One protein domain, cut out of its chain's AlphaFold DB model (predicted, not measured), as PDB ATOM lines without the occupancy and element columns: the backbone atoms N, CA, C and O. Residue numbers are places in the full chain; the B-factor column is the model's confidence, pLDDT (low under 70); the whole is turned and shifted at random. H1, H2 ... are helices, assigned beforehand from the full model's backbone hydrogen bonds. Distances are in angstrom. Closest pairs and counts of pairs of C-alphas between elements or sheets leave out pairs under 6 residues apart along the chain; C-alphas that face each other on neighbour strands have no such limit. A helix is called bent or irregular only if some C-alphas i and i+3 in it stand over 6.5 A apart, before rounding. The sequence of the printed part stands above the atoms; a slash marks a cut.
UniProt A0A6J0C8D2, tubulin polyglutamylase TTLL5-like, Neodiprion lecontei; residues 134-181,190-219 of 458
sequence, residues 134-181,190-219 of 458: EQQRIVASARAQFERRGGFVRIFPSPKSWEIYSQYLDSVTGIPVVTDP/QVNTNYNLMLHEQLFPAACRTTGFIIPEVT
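This is residues 134 to 181 and 190 to 219 of the 458 residues of the protein "tubulin polyglutamylase TTLL5-like" of Neodiprion lecontei (UniProt A0A6J0C8D2). Three short helices stand with H3 in the middle: H1 crosses it on one side, and H2 runs nearly antiparallel to it on the other side, more loosely. Long stretches without a named element trail away from these helices, and the turn at residues 147 to 153, where H1 ends, sticks out. The printed part has 78 residues, with three named helices in the order H1, H2, H3 and no named strand; its class is all helix, though under half of the residues, 33 of 78, are in named elements. It is only just compact, close to loose, with a radius of gyration of the C-alphas of 13.7 A and spans of 40 by 31 by 24 A.

H1, residues 134 to 147, begins at C-alpha 134 (128.609, 235.488, 220.966) and is 20.3 A long from first to last C-alpha. H2, residues 159 to 168, is 15.2 A long and irregular: C-alphas 164 and 167 are 7.1 A apart. H3, residues 195 to 203, is 11.8 A long and ends at C-alpha 203 (125.741, 231.798, 205.945).

H1 and H3 touch, the closest C-alphas being those of Val 139 and Leu 199, 6.4 A apart. They run the same way at a steep tilt of 59 degrees. H2 and H3 are close but not clearly touching, with the C-alphas of Pro 159 and His 200 closest at 7.2 A. Their tilt is a shallow 19 degrees, opposite ways. H1 and H2 are apart. In H1 and H3 every O i to N i+4 pair is within hydrogen-bond range; in H2, 4 of 6 are.

The C-alphas farthest apart, of Pro 181 and Pro 216, are 40.9 A from each other. Residues 182 to 189 are not printed, and C-alphas 181 and 190 are 22.2 A apart across this cut, which falls in the link from H2 to H3. The link from H1 to H2 is long. Mean pLDDT of the printed part is 74.8; residues 178 to 181, 190 to 192 and 206 to 219 are under 70.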
ATOM      1  N   GLU A 134     129.369 236.736 220.951       83.69
ATOM      2  CA  GLU A 134     128.609 235.488 220.966       83.69
ATOM      3  C   GLU A 134     128.079 235.120 219.581       83.69
ATOM      4  O   GLU A 134     128.306 234.001 219.120       83.69
ATOM      5  N   GLN A 135     127.463 236.069 218.880       86.19
ATOM      6  CA  GLN A 135     126.955 235.870 217.524       86.19
ATOM      7  C   GLN A 135     128.079 235.464 216.558       86.19
ATOM      8  O   GLN A 135     127.937 234.504 215.798       86.19
ATOM      9  N   GLN A 136     129.248 236.102 216.657       86.38
ATOM     10  CA  GLN A 136     130.433 235.721 215.879       86.38
ATOM     11  C   GLN A 136     130.885 234.281 216.171       86.38
ATOM     12  O   GLN A 136     131.204 233.533 215.243       86.38
ATOM     13  N   ARG A 137     130.871 233.853 217.443       85.75
ATOM     14  CA  ARG A 137     131.185 232.463 217.825       85.75
ATOM     15  C   ARG A 137     130.168 231.472 217.264       85.75
ATOM     16  O   ARG A 137     130.568 230.398 216.814       85.75
ATOM     17  N   ILE A 138     128.879 231.816 217.264       86.12
ATOM     18  CA  ILE A 138     127.812 230.980 216.697       86.12
ATOM     19  C   ILE A 138     128.020 230.797 215.188       86.12
ATOM     20  O   ILE A 138     128.040 229.661 214.712       86.12
ATOM     21  N   VAL A 139     128.271 231.881 214.449       84.88
ATOM     22  CA  VAL A 139     128.537 231.833 213.000       84.88
ATOM     23  C   VAL A 139     129.798 231.020 212.695       84.88
ATOM     24  O   VAL A 139     129.769 230.134 211.839       84.88
ATOM     25  N   ALA A 140     130.896 231.263 213.416       83.12
ATOM     26  CA  ALA A 140     132.128 230.491 213.258       83.12
ATOM     27  C   ALA A 140     131.904 228.995 213.543       83.12
ATOM     28  O   ALA A 140     132.363 228.144 212.782       83.12
ATOM     29  N   SER A 141     131.138 228.667 214.591       84.50
ATOM     30  CA  SER A 141     130.753 227.289 214.914       84.50
ATOM     31  C   SER A 141     129.917 226.654 213.803       84.50
ATOM     32  O   SER A 141     130.132 225.485 213.498       84.50
ATOM     33  N   ALA A 142     128.977 227.383 213.203       85.12
ATOM     34  CA  ALA A 142     128.120 226.866 212.139       85.12
ATOM     35  C   ALA A 142     128.894 226.609 210.833       85.12
ATOM     36  O   ALA A 142     128.645 225.600 210.167       85.12
ATOM     37  N   ARG A 143     129.866 227.471 210.496       82.25
ATOM     38  CA  ARG A 143     130.800 227.249 209.376       82.25
ATOM     39  C   ARG A 143     131.698 226.045 209.637       82.25
ATOM     40  O   ARG A 143     131.805 225.171 208.787       82.25
ATOM     41  N   ALA A 144     132.269 225.947 210.838       80.50
ATOM     42  CA  ALA A 144     133.078 224.794 211.216       80.50
ATOM     43  C   ALA A 144     132.268 223.491 211.151       80.50
ATOM     44  O   ALA A 144     132.752 222.524 210.587       80.50
ATOM     45  N   GLN A 145     131.030 223.465 211.659       82.81
ATOM     46  CA  GLN A 145     130.131 222.309 211.534       82.81
ATOM     47  C   GLN A 145     129.949 221.879 210.079       82.81
ATOM     48  O   GLN A 145     129.988 220.687 209.801       82.81
ATOM     49  N   PHE A 146     129.778 222.832 209.158       81.31
ATOM     50  CA  PHE A 146     129.623 222.524 207.742       81.31
ATOM     51  C   PHE A 146     130.844 221.780 207.192       81.31
ATOM     52  O   PHE A 146     130.673 220.727 206.589       81.31
ATOM     53  N   GLU A 147     132.061 222.248 207.460       78.75
ATOM     54  CA  GLU A 147     133.288 221.614 206.951       78.75
ATOM     55  C   GLU A 147     133.492 220.170 207.444       78.75
ATOM     56  O   GLU A 147     134.060 219.342 206.740       78.75
ATOM     57  N   ARG A 148     132.993 219.835 208.640       81.06
ATOM     58  CA  ARG A 148     133.191 218.529 209.305       81.06
ATOM     59  C   ARG A 148     131.886 217.761 209.533       81.06
ATOM     60  O   ARG A 148     131.776 216.978 210.468       81.06
ATOM     61  N   ARG A 149     130.888 217.987 208.676       76.62
ATOM     62  CA  ARG A 149     129.552 217.376 208.796       76.62
ATOM     63  C   ARG A 149     129.468 215.903 208.401       76.62
ATOM     64  O   ARG A 149     128.458 215.273 208.693       76.62
ATOM     65  N   GLY A 150     130.471 215.376 207.700       80.44
ATOM     66  CA  GLY A 150     130.407 214.025 207.140       80.44
ATOM     67  C   GLY A 150     129.166 213.836 206.256       80.44
ATOM     68  O   GLY A 150     128.893 214.653 205.369       80.44
ATOM     69  N   GLY A 151     128.400 212.778 206.519       78.06
ATOM     70  CA  GLY A 151     127.142 212.456 205.849       78.06
ATOM     71  C   GLY A 151     125.971 213.402 206.153       78.06
ATOM     72  O   GLY A 151     125.002 213.410 205.394       78.06
ATOM     73  N   PHE A 152     126.045 214.240 207.195       83.25
ATOM     74  CA  PHE A 152     124.938 215.126 207.567       83.25
ATOM     75  C   PHE A 152     124.715 216.268 206.566       83.25
ATOM     76  O   PHE A 152     125.633 216.798 205.930       83.25
ATOM     77  N   VAL A 153     123.456 216.697 206.466       83.12
ATOM     78  CA  VAL A 153     123.022 217.845 205.666       83.12
ATOM     79  C   VAL A 153     122.281 218.825 206.560       83.12
ATOM     80  O   VAL A 153     121.367 218.444 207.285       83.12
ATOM     81  N   ARG A 154     122.646 220.108 206.477       82.94
ATOM     82  CA  ARG A 154     121.875 221.183 207.103       82.94
ATOM     83  C   ARG A 154     120.589 221.389 206.305       82.94
ATOM     84  O   ARG A 154     120.630 221.986 205.235       82.94
ATOM     85  N   ILE A 155     119.474 220.905 206.840       87.56
ATOM     86  CA  ILE A 155     118.142 221.126 206.260       87.56
ATOM     87  C   ILE A 155     117.527 222.459 206.709       87.56
ATOM     88  O   ILE A 155     116.730 223.032 205.976       87.56
ATOM     89  N   PHE A 156     117.940 222.984 207.869       87.50
ATOM     90  CA  PHE A 156     117.518 224.284 208.392       87.50
ATOM     91  C   PHE A 156     118.637 224.942 209.243       87.50
ATOM     92  O   PHE A 156     119.361 224.235 209.954       87.50
ATOM     93  N   PRO A 157     118.822 226.275 209.192       88.31
ATOM     94  CA  PRO A 157     118.354 227.146 208.122       88.31
ATOM     95  C   PRO A 157     119.133 226.857 206.827       88.31
ATOM     96  O   PRO A 157     120.348 226.655 206.837       88.31
ATOM     97  N   SER A 158     118.423 226.841 205.708       84.94
ATOM     98  CA  SER A 158     118.941 226.833 204.338       84.94
ATOM     99  C   SER A 158     118.163 227.880 203.533       84.94
ATOM    100  O   SER A 158     117.065 228.230 203.964       84.94
ATOM    101  N   PRO A 159     118.651 228.359 202.375       82.00
ATOM    102  CA  PRO A 159     117.912 229.344 201.584       82.00
ATOM    103  C   PRO A 159     116.478 228.903 201.270       82.00
ATOM    104  O   PRO A 159     115.531 229.652 201.492       82.00
ATOM    105  N   LYS A 160     116.303 227.640 200.850       80.50
ATOM    106  CA  LYS A 160     114.981 227.111 200.502       80.50
ATOM    107  C   LYS A 160     114.096 226.877 201.723       80.50
ATOM    108  O   LYS A 160     112.916 227.202 201.703       80.50
ATOM    109  N   SER A 161     114.653 226.315 202.797       85.38
ATOM    110  CA  SER A 161     113.879 226.083 204.020       85.38
ATOM    111  C   SER A 161     113.505 227.397 204.708       85.38
ATOM    112  O   SER A 161     112.491 227.452 205.387       85.38
ATOM    113  N   TRP A 162     114.326 228.442 204.570       86.88
ATOM    114  CA  TRP A 162     114.028 229.764 205.105       86.88
ATOM    115  C   TRP A 162     112.828 230.381 204.392       86.88
ATOM    116  O   TRP A 162     111.888 230.805 205.053       86.88
ATOM    117  N   GLU A 163     112.822 230.354 203.058       86.56
ATOM    118  CA  GLU A 163     111.697 230.818 202.237       86.56
ATOM    119  C   GLU A 163     110.372 230.148 202.641       86.56
ATOM    120  O   GLU A 163     109.369 230.828 202.810       86.56
ATOM    121  N   ILE A 164     110.380 228.828 202.859       85.75
ATOM    122  CA  ILE A 164     109.164 228.062 203.177       85.75
ATOM    123  C   ILE A 164     108.742 228.219 204.644       85.75
ATOM    124  O   ILE A 164     107.555 228.352 204.935       85.75
ATOM    125  N   TYR A 165     109.692 228.135 205.583       88.44
ATOM    126  CA  TYR A 165     109.368 227.958 207.002       88.44
ATOM    127  C   TYR A 165     109.518 229.217 207.855       88.44
ATOM    128  O   TYR A 165     109.053 229.212 208.992       88.44
ATOM    129  N   SER A 166     110.135 230.291 207.346       87.19
ATOM    130  CA  SER A 166     110.307 231.533 208.122       87.19
ATOM    131  C   SER A 166     108.981 232.134 208.582       87.19
ATOM    132  O   SER A 166     108.925 232.668 209.682       87.19
ATOM    133  N   GLN A 167     107.906 231.967 207.805       87.94
ATOM    134  CA  GLN A 167     106.559 232.429 208.158       87.94
ATOM    135  C   GLN A 167     105.979 231.777 209.423       87.94
ATOM    136  O   GLN A 167     105.074 232.331 210.035       87.94
ATOM    137  N   TYR A 168     106.488 230.609 209.826       87.81
ATOM    138  CA  TYR A 168     106.056 229.930 211.049       87.81
ATOM    139  C   TYR A 168     106.907 230.313 212.261       87.81
ATOM    140  O   TYR A 168     106.708 229.748 213.332       87.81
ATOM    141  N   LEU A 169     107.883 231.213 212.113       86.69
ATOM    142  CA  LEU A 169     108.785 231.640 213.179       86.69
ATOM    143  C   LEU A 169     108.504 233.091 213.551       86.69
ATOM    144  O   LEU A 169     108.335 233.945 212.685       86.69
ATOM    145  N   ASP A 170     108.527 233.385 214.846       85.44
ATOM    146  CA  ASP A 170     108.443 234.753 215.332       85.44
ATOM    147  C   ASP A 170     109.660 235.554 214.839       85.44
ATOM    148  O   ASP A 170     110.808 235.107 214.937       85.44
ATOM    149  N   SER A 171     109.429 236.744 214.289       84.44
ATOM    150  CA  SER A 171     110.488 237.519 213.636       84.44
ATOM    151  C   SER A 171     111.570 237.983 214.612       84.44
ATOM    152  O   SER A 171     112.727 238.123 214.211       84.44
ATOM    153  N   VAL A 172     111.222 238.186 215.886       82.38
ATOM    154  CA  VAL A 172     112.112 238.749 216.912       82.38
ATOM    155  C   VAL A 172     112.910 237.657 217.623       82.38
ATOM    156  O   VAL A 172     114.123 237.780 217.792       82.38
ATOM    157  N   THR A 173     112.242 236.578 218.013       82.25
ATOM    158  CA  THR A 173     112.787 235.486 218.828       82.25
ATOM    159  C   THR A 173     113.246 234.295 217.979       82.25
ATOM    160  O   THR A 173     114.149 233.559 218.373       82.25
ATOM    161  N   GLY A 174     112.661 234.098 216.792       82.62
ATOM    162  CA  GLY A 174     112.895 232.932 215.935       82.62
ATOM    163  C   GLY A 174     112.262 231.635 216.447       82.62
ATOM    164  O   GLY A 174     112.614 230.565 215.945       82.62
ATOM    165  N   ILE A 175     111.383 231.717 217.452       83.44
ATOM    166  CA  ILE A 175     110.655 230.580 218.028       83.44
ATOM    167  C   ILE A 175     109.428 230.280 217.152       83.44
ATOM    168  O   ILE A 175     108.782 231.223 216.697       83.44
ATOM    169  N   PRO A 176     109.084 229.000 216.900       84.06
ATOM    170  CA  PRO A 176     107.867 228.658 216.177       84.06
ATOM    171  C   PRO A 176     106.618 229.290 216.801       84.06
ATOM    172  O   PRO A 176     106.348 229.093 217.988       84.06
ATOM    173  N   VAL A 177     105.855 230.022 215.991       80.38
ATOM    174  CA  VAL A 177     104.553 230.590 216.352       80.38
ATOM    175  C   VAL A 177     103.543 229.450 216.294       80.38
ATOM    176  O   VAL A 177     102.870 229.229 215.292       80.38
ATOM    177  N   VAL A 178     103.502 228.641 217.348       66.69
ATOM    178  CA  VAL A 178     102.422 227.669 217.513       66.69
ATOM    179  C   VAL A 178     101.139 228.471 217.728       66.69
ATOM    180  O   VAL A 178     101.110 229.362 218.576       66.69
ATOM    181  N   THR A 179     100.073 228.168 216.985       53.31
ATOM    182  CA  THR A 179      98.716 228.542 217.400       53.31
ATOM    183  C   THR A 179      98.440 227.805 218.704       53.31
ATOM    184  O   THR A 179      98.150 226.611 218.701       53.31
ATOM    185  N   ASP A 180      98.669 228.491 219.814       50.06
ATOM    186  CA  ASP A 180      98.556 227.983 221.172       50.06
ATOM    187  C   ASP A 180      97.182 227.326 221.420       50.06
ATOM    188  O   ASP A 180      96.166 228.020 221.360       50.06
ATOM    189  N   PRO A 181      97.106 226.013 221.715       49.88
ATOM    190  CA  PRO A 181      95.847 225.380 222.100       49.88
ATOM    191  C   PRO A 181      95.386 225.740 223.526       49.88
ATOM    192  O   PRO A 181      94.280 225.361 223.902       49.88
ATOM    193  N   GLN A 190     113.286 236.486 227.748       54.66
ATOM    194  CA  GLN A 190     113.815 237.543 226.873       54.66
ATOM    195  C   GLN A 190     114.869 236.992 225.894       54.66
ATOM    196  O   GLN A 190     116.075 237.113 226.110       54.66
ATOM    197  N   VAL A 191     114.433 236.372 224.803       58.00
ATOM    198  CA  VAL A 191     115.278 236.038 223.660       58.00
ATOM    199  C   VAL A 191     115.000 237.087 222.599       58.00
ATOM    200  O   VAL A 191     114.252 236.864 221.659       58.00
ATOM    201  N   ASN A 192     115.618 238.258 222.735       69.25
ATOM    202  CA  ASN A 192     115.442 239.368 221.790       69.25
ATOM    203  C   ASN A 192     116.284 239.186 220.512       69.25
ATOM    204  O   ASN A 192     116.727 240.160 219.905       69.25
ATOM    205  N   THR A 193     116.639 237.952 220.147       80.62
ATOM    206  CA  THR A 193     117.533 237.691 219.015       80.62
ATOM    207  C   THR A 193     117.138 236.423 218.280       80.62
ATOM    208  O   THR A 193     117.332 235.309 218.763       80.62
ATOM    209  N   ASN A 194     116.686 236.607 217.044       88.38
ATOM    210  CA  ASN A 194     116.417 235.536 216.103       88.38
ATOM    211  C   ASN A 194     117.735 234.965 215.549       88.38
ATOM    212  O   ASN A 194     118.239 235.367 214.496       88.38
ATOM    213  N   TYR A 195     118.320 234.005 216.271       87.88
ATOM    214  CA  TYR A 195     119.558 233.340 215.849       87.88
ATOM    215  C   TYR A 195     119.404 232.554 214.541       87.88
ATOM    216  O   TYR A 195     120.392 232.370 213.829       87.88
ATOM    217  N   ASN A 196     118.188 232.101 214.221       89.88
ATOM    218  CA  ASN A 196     117.896 231.388 212.982       89.88
ATOM    219  C   ASN A 196     118.055 232.328 211.773       89.88
ATOM    220  O   ASN A 196     118.774 231.982 210.832       89.88
ATOM    221  N   LEU A 197     117.482 233.538 211.848       88.75
ATOM    222  CA  LEU A 197     117.610 234.580 210.822       88.75
ATOM    223  C   LEU A 197     119.054 235.052 210.705       88.75
ATOM    224  O   LEU A 197     119.623 235.042 209.616       88.75
ATOM    225  N   MET A 198     119.688 235.351 211.840       89.31
ATOM    226  CA  MET A 198     121.096 235.742 211.873       89.31
ATOM    227  C   MET A 198     121.988 234.691 211.192       89.31
ATOM    228  O   MET A 198     122.849 235.031 210.383       89.31
ATOM    229  N   LEU A 199     121.811 233.401 211.498       88.56
ATOM    230  CA  LEU A 199     122.581 232.341 210.845       88.56
ATOM    231  C   LEU A 199     122.291 232.271 209.347       88.56
ATOM    232  O   LEU A 199     123.232 232.106 208.572       88.56
ATOM    233  N   HIS A 200     121.030 232.401 208.937       87.06
ATOM    234  CA  HIS A 200     120.656 232.406 207.528       87.06
ATOM    235  C   HIS A 200     121.364 233.533 206.757       87.06
ATOM    236  O   HIS A 200     122.063 233.257 205.783       87.06
ATOM    237  N   GLU A 201     121.286 234.776 207.232       85.56
ATOM    238  CA  GLU A 201     121.903 235.941 206.579       85.56
ATOM    239  C   GLU A 201     123.429 235.831 206.495       85.56
ATOM    240  O   GLU A 201     124.043 236.152 205.475       85.56
ATOM    241  N   GLN A 202     124.060 235.343 207.567       85.19
ATOM    242  CA  GLN A 202     125.517 235.237 207.642       85.19
ATOM    243  C   GLN A 202     126.058 234.077 206.803       85.19
ATOM    244  O   GLN A 202     127.150 234.174 206.234       85.19
ATOM    245  N   LEU A 203     125.333 232.959 206.735       83.75
ATOM    246  CA  LEU A 203     125.741 231.798 205.945       83.75
ATOM    247  C   LEU A 203     125.379 231.951 204.461       83.75
ATOM    248  O   LEU A 203     126.118 231.433 203.624       83.75
ATOM    249  N   PHE A 204     124.313 232.689 204.134       83.50
ATOM    250  CA  PHE A 204     123.760 232.806 202.779       83.50
ATOM    251  C   PHE A 204     123.510 234.269 202.339       83.50
ATOM    252  O   PHE A 204     122.406 234.620 201.926       83.50
ATOM    253  N   PRO A 205     124.536 235.143 202.324       70.75
ATOM    254  CA  PRO A 205     124.374 236.584 202.070       70.75
ATOM    255  C   PRO A 205     123.923 236.960 200.644       70.75
ATOM    256  O   PRO A 205     123.577 238.118 200.399       70.75
ATOM    257  N   ALA A 206     123.971 236.021 199.693       58.62
ATOM    258  CA  ALA A 206     123.461 236.198 198.331       58.62
ATOM    259  C   ALA A 206     121.938 235.983 198.238       58.62
ATOM    260  O   ALA A 206     121.285 236.623 197.420       58.62
ATOM    261  N   ALA A 207     121.368 235.141 199.110       58.53
ATOM    262  CA  ALA A 207     119.933 234.861 199.143       58.53
ATOM    263  C   ALA A 207     119.111 236.078 199.611       58.53
ATOM    264  O   ALA A 207     117.978 236.252 199.187       58.53
ATOM    265  N   CYS A 208     119.696 236.960 200.431       52.31
ATOM    266  CA  CYS A 208     119.027 238.163 200.943       52.31
ATOM    267  C   CYS A 208     118.939 239.337 199.951       52.31
ATOM    268  O   CYS A 208     118.234 240.296 200.242       52.31
ATOM    269  N   ARG A 209     119.670 239.326 198.825       49.41
ATOM    270  CA  ARG A 209     119.792 240.516 197.949       49.41
ATOM    271  C   ARG A 209     118.946 240.486 196.683       49.41
ATOM    272  O   ARG A 209     118.925 241.486 195.976       49.41
ATOM    273  N   THR A 210     118.257 239.388 196.389       39.41
ATOM    274  CA  THR A 210     117.479 239.307 195.148       39.41
ATOM    275  C   THR A 210     116.231 238.464 195.345       39.41
ATOM    276  O   THR A 210     116.308 237.243 195.481       39.41
ATOM    277  N   THR A 211     115.070 239.109 195.282       43.75
ATOM    278  CA  THR A 211     113.820 238.472 194.868       43.75
ATOM    279  C   THR A 211     114.012 237.995 193.425       43.75
ATOM    280  O   THR A 211     113.893 238.785 192.493       43.75
ATOM    281  N   GLY A 212     114.430 236.740 193.240       43.44
ATOM    282  CA  GLY A 212     114.653 236.147 191.913       43.44
ATOM    283  C   GLY A 212     116.064 235.627 191.618       43.44
ATOM    284  O   GLY A 212     116.325 235.253 190.477       43.44
ATOM    285  N   PHE A 213     116.981 235.547 192.596       37.56
ATOM    286  CA  PHE A 213     118.242 234.829 192.357       37.56
ATOM    287  C   PHE A 213     118.002 233.318 192.384       37.56
ATOM    288  O   PHE A 213     117.746 232.737 193.440       37.56
ATOM    289  N   ILE A 214     118.164 232.664 191.235       42.09
ATOM    290  CA  ILE A 214     118.428 231.227 191.191       42.09
ATOM    291  C   ILE A 214     119.824 231.045 191.786       42.09
ATOM    292  O   ILE A 214     120.840 231.258 191.128       42.09
ATOM    293  N   ILE A 215     119.880 230.704 193.072       42.59
ATOM    294  CA  ILE A 215     121.099 230.184 193.686       42.59
ATOM    295  C   ILE A 215     121.463 228.949 192.853       42.59
ATOM    296  O   ILE A 215     120.615 228.056 192.766       42.59
ATOM    297  N   PRO A 216     122.660 228.871 192.231       36.41
ATOM    298  CA  PRO A 216     123.127 227.624 191.645       36.41
ATOM    299  C   PRO A 216     123.053 226.624 192.777       36.41
ATOM    300  O   PRO A 216     123.735 226.831 193.782       36.41
ATOM    301  N   GLU A 217     122.128 225.670 192.655       38.00
ATOM    302  CA  GLU A 217     121.859 224.595 193.597       38.00
ATOM    303  C   GLU A 217     123.180 224.256 194.272       38.00
ATOM    304  O   GLU A 217     124.060 223.686 193.628       38.00
ATOM    305  N   VAL A 218     123.387 224.745 195.510       42.12
ATOM    306  CA  VAL A 218     124.591 224.424 196.279       42.12
ATOM    307  C   VAL A 218     124.650 222.928 196.175       42.12
ATOM    308  O   VAL A 218     123.705 222.306 196.650       42.12
ATOM    309  N   THR A 219     125.660 222.419 195.470       40.09
ATOM    310  CA  THR A 219     125.725 221.119 194.795       40.09
ATOM    311  C   THR A 219     125.553 219.955 195.774       40.09
ATOM    312  O   THR A 219     126.406 219.100 195.988       40.09
TER     313      THR A 219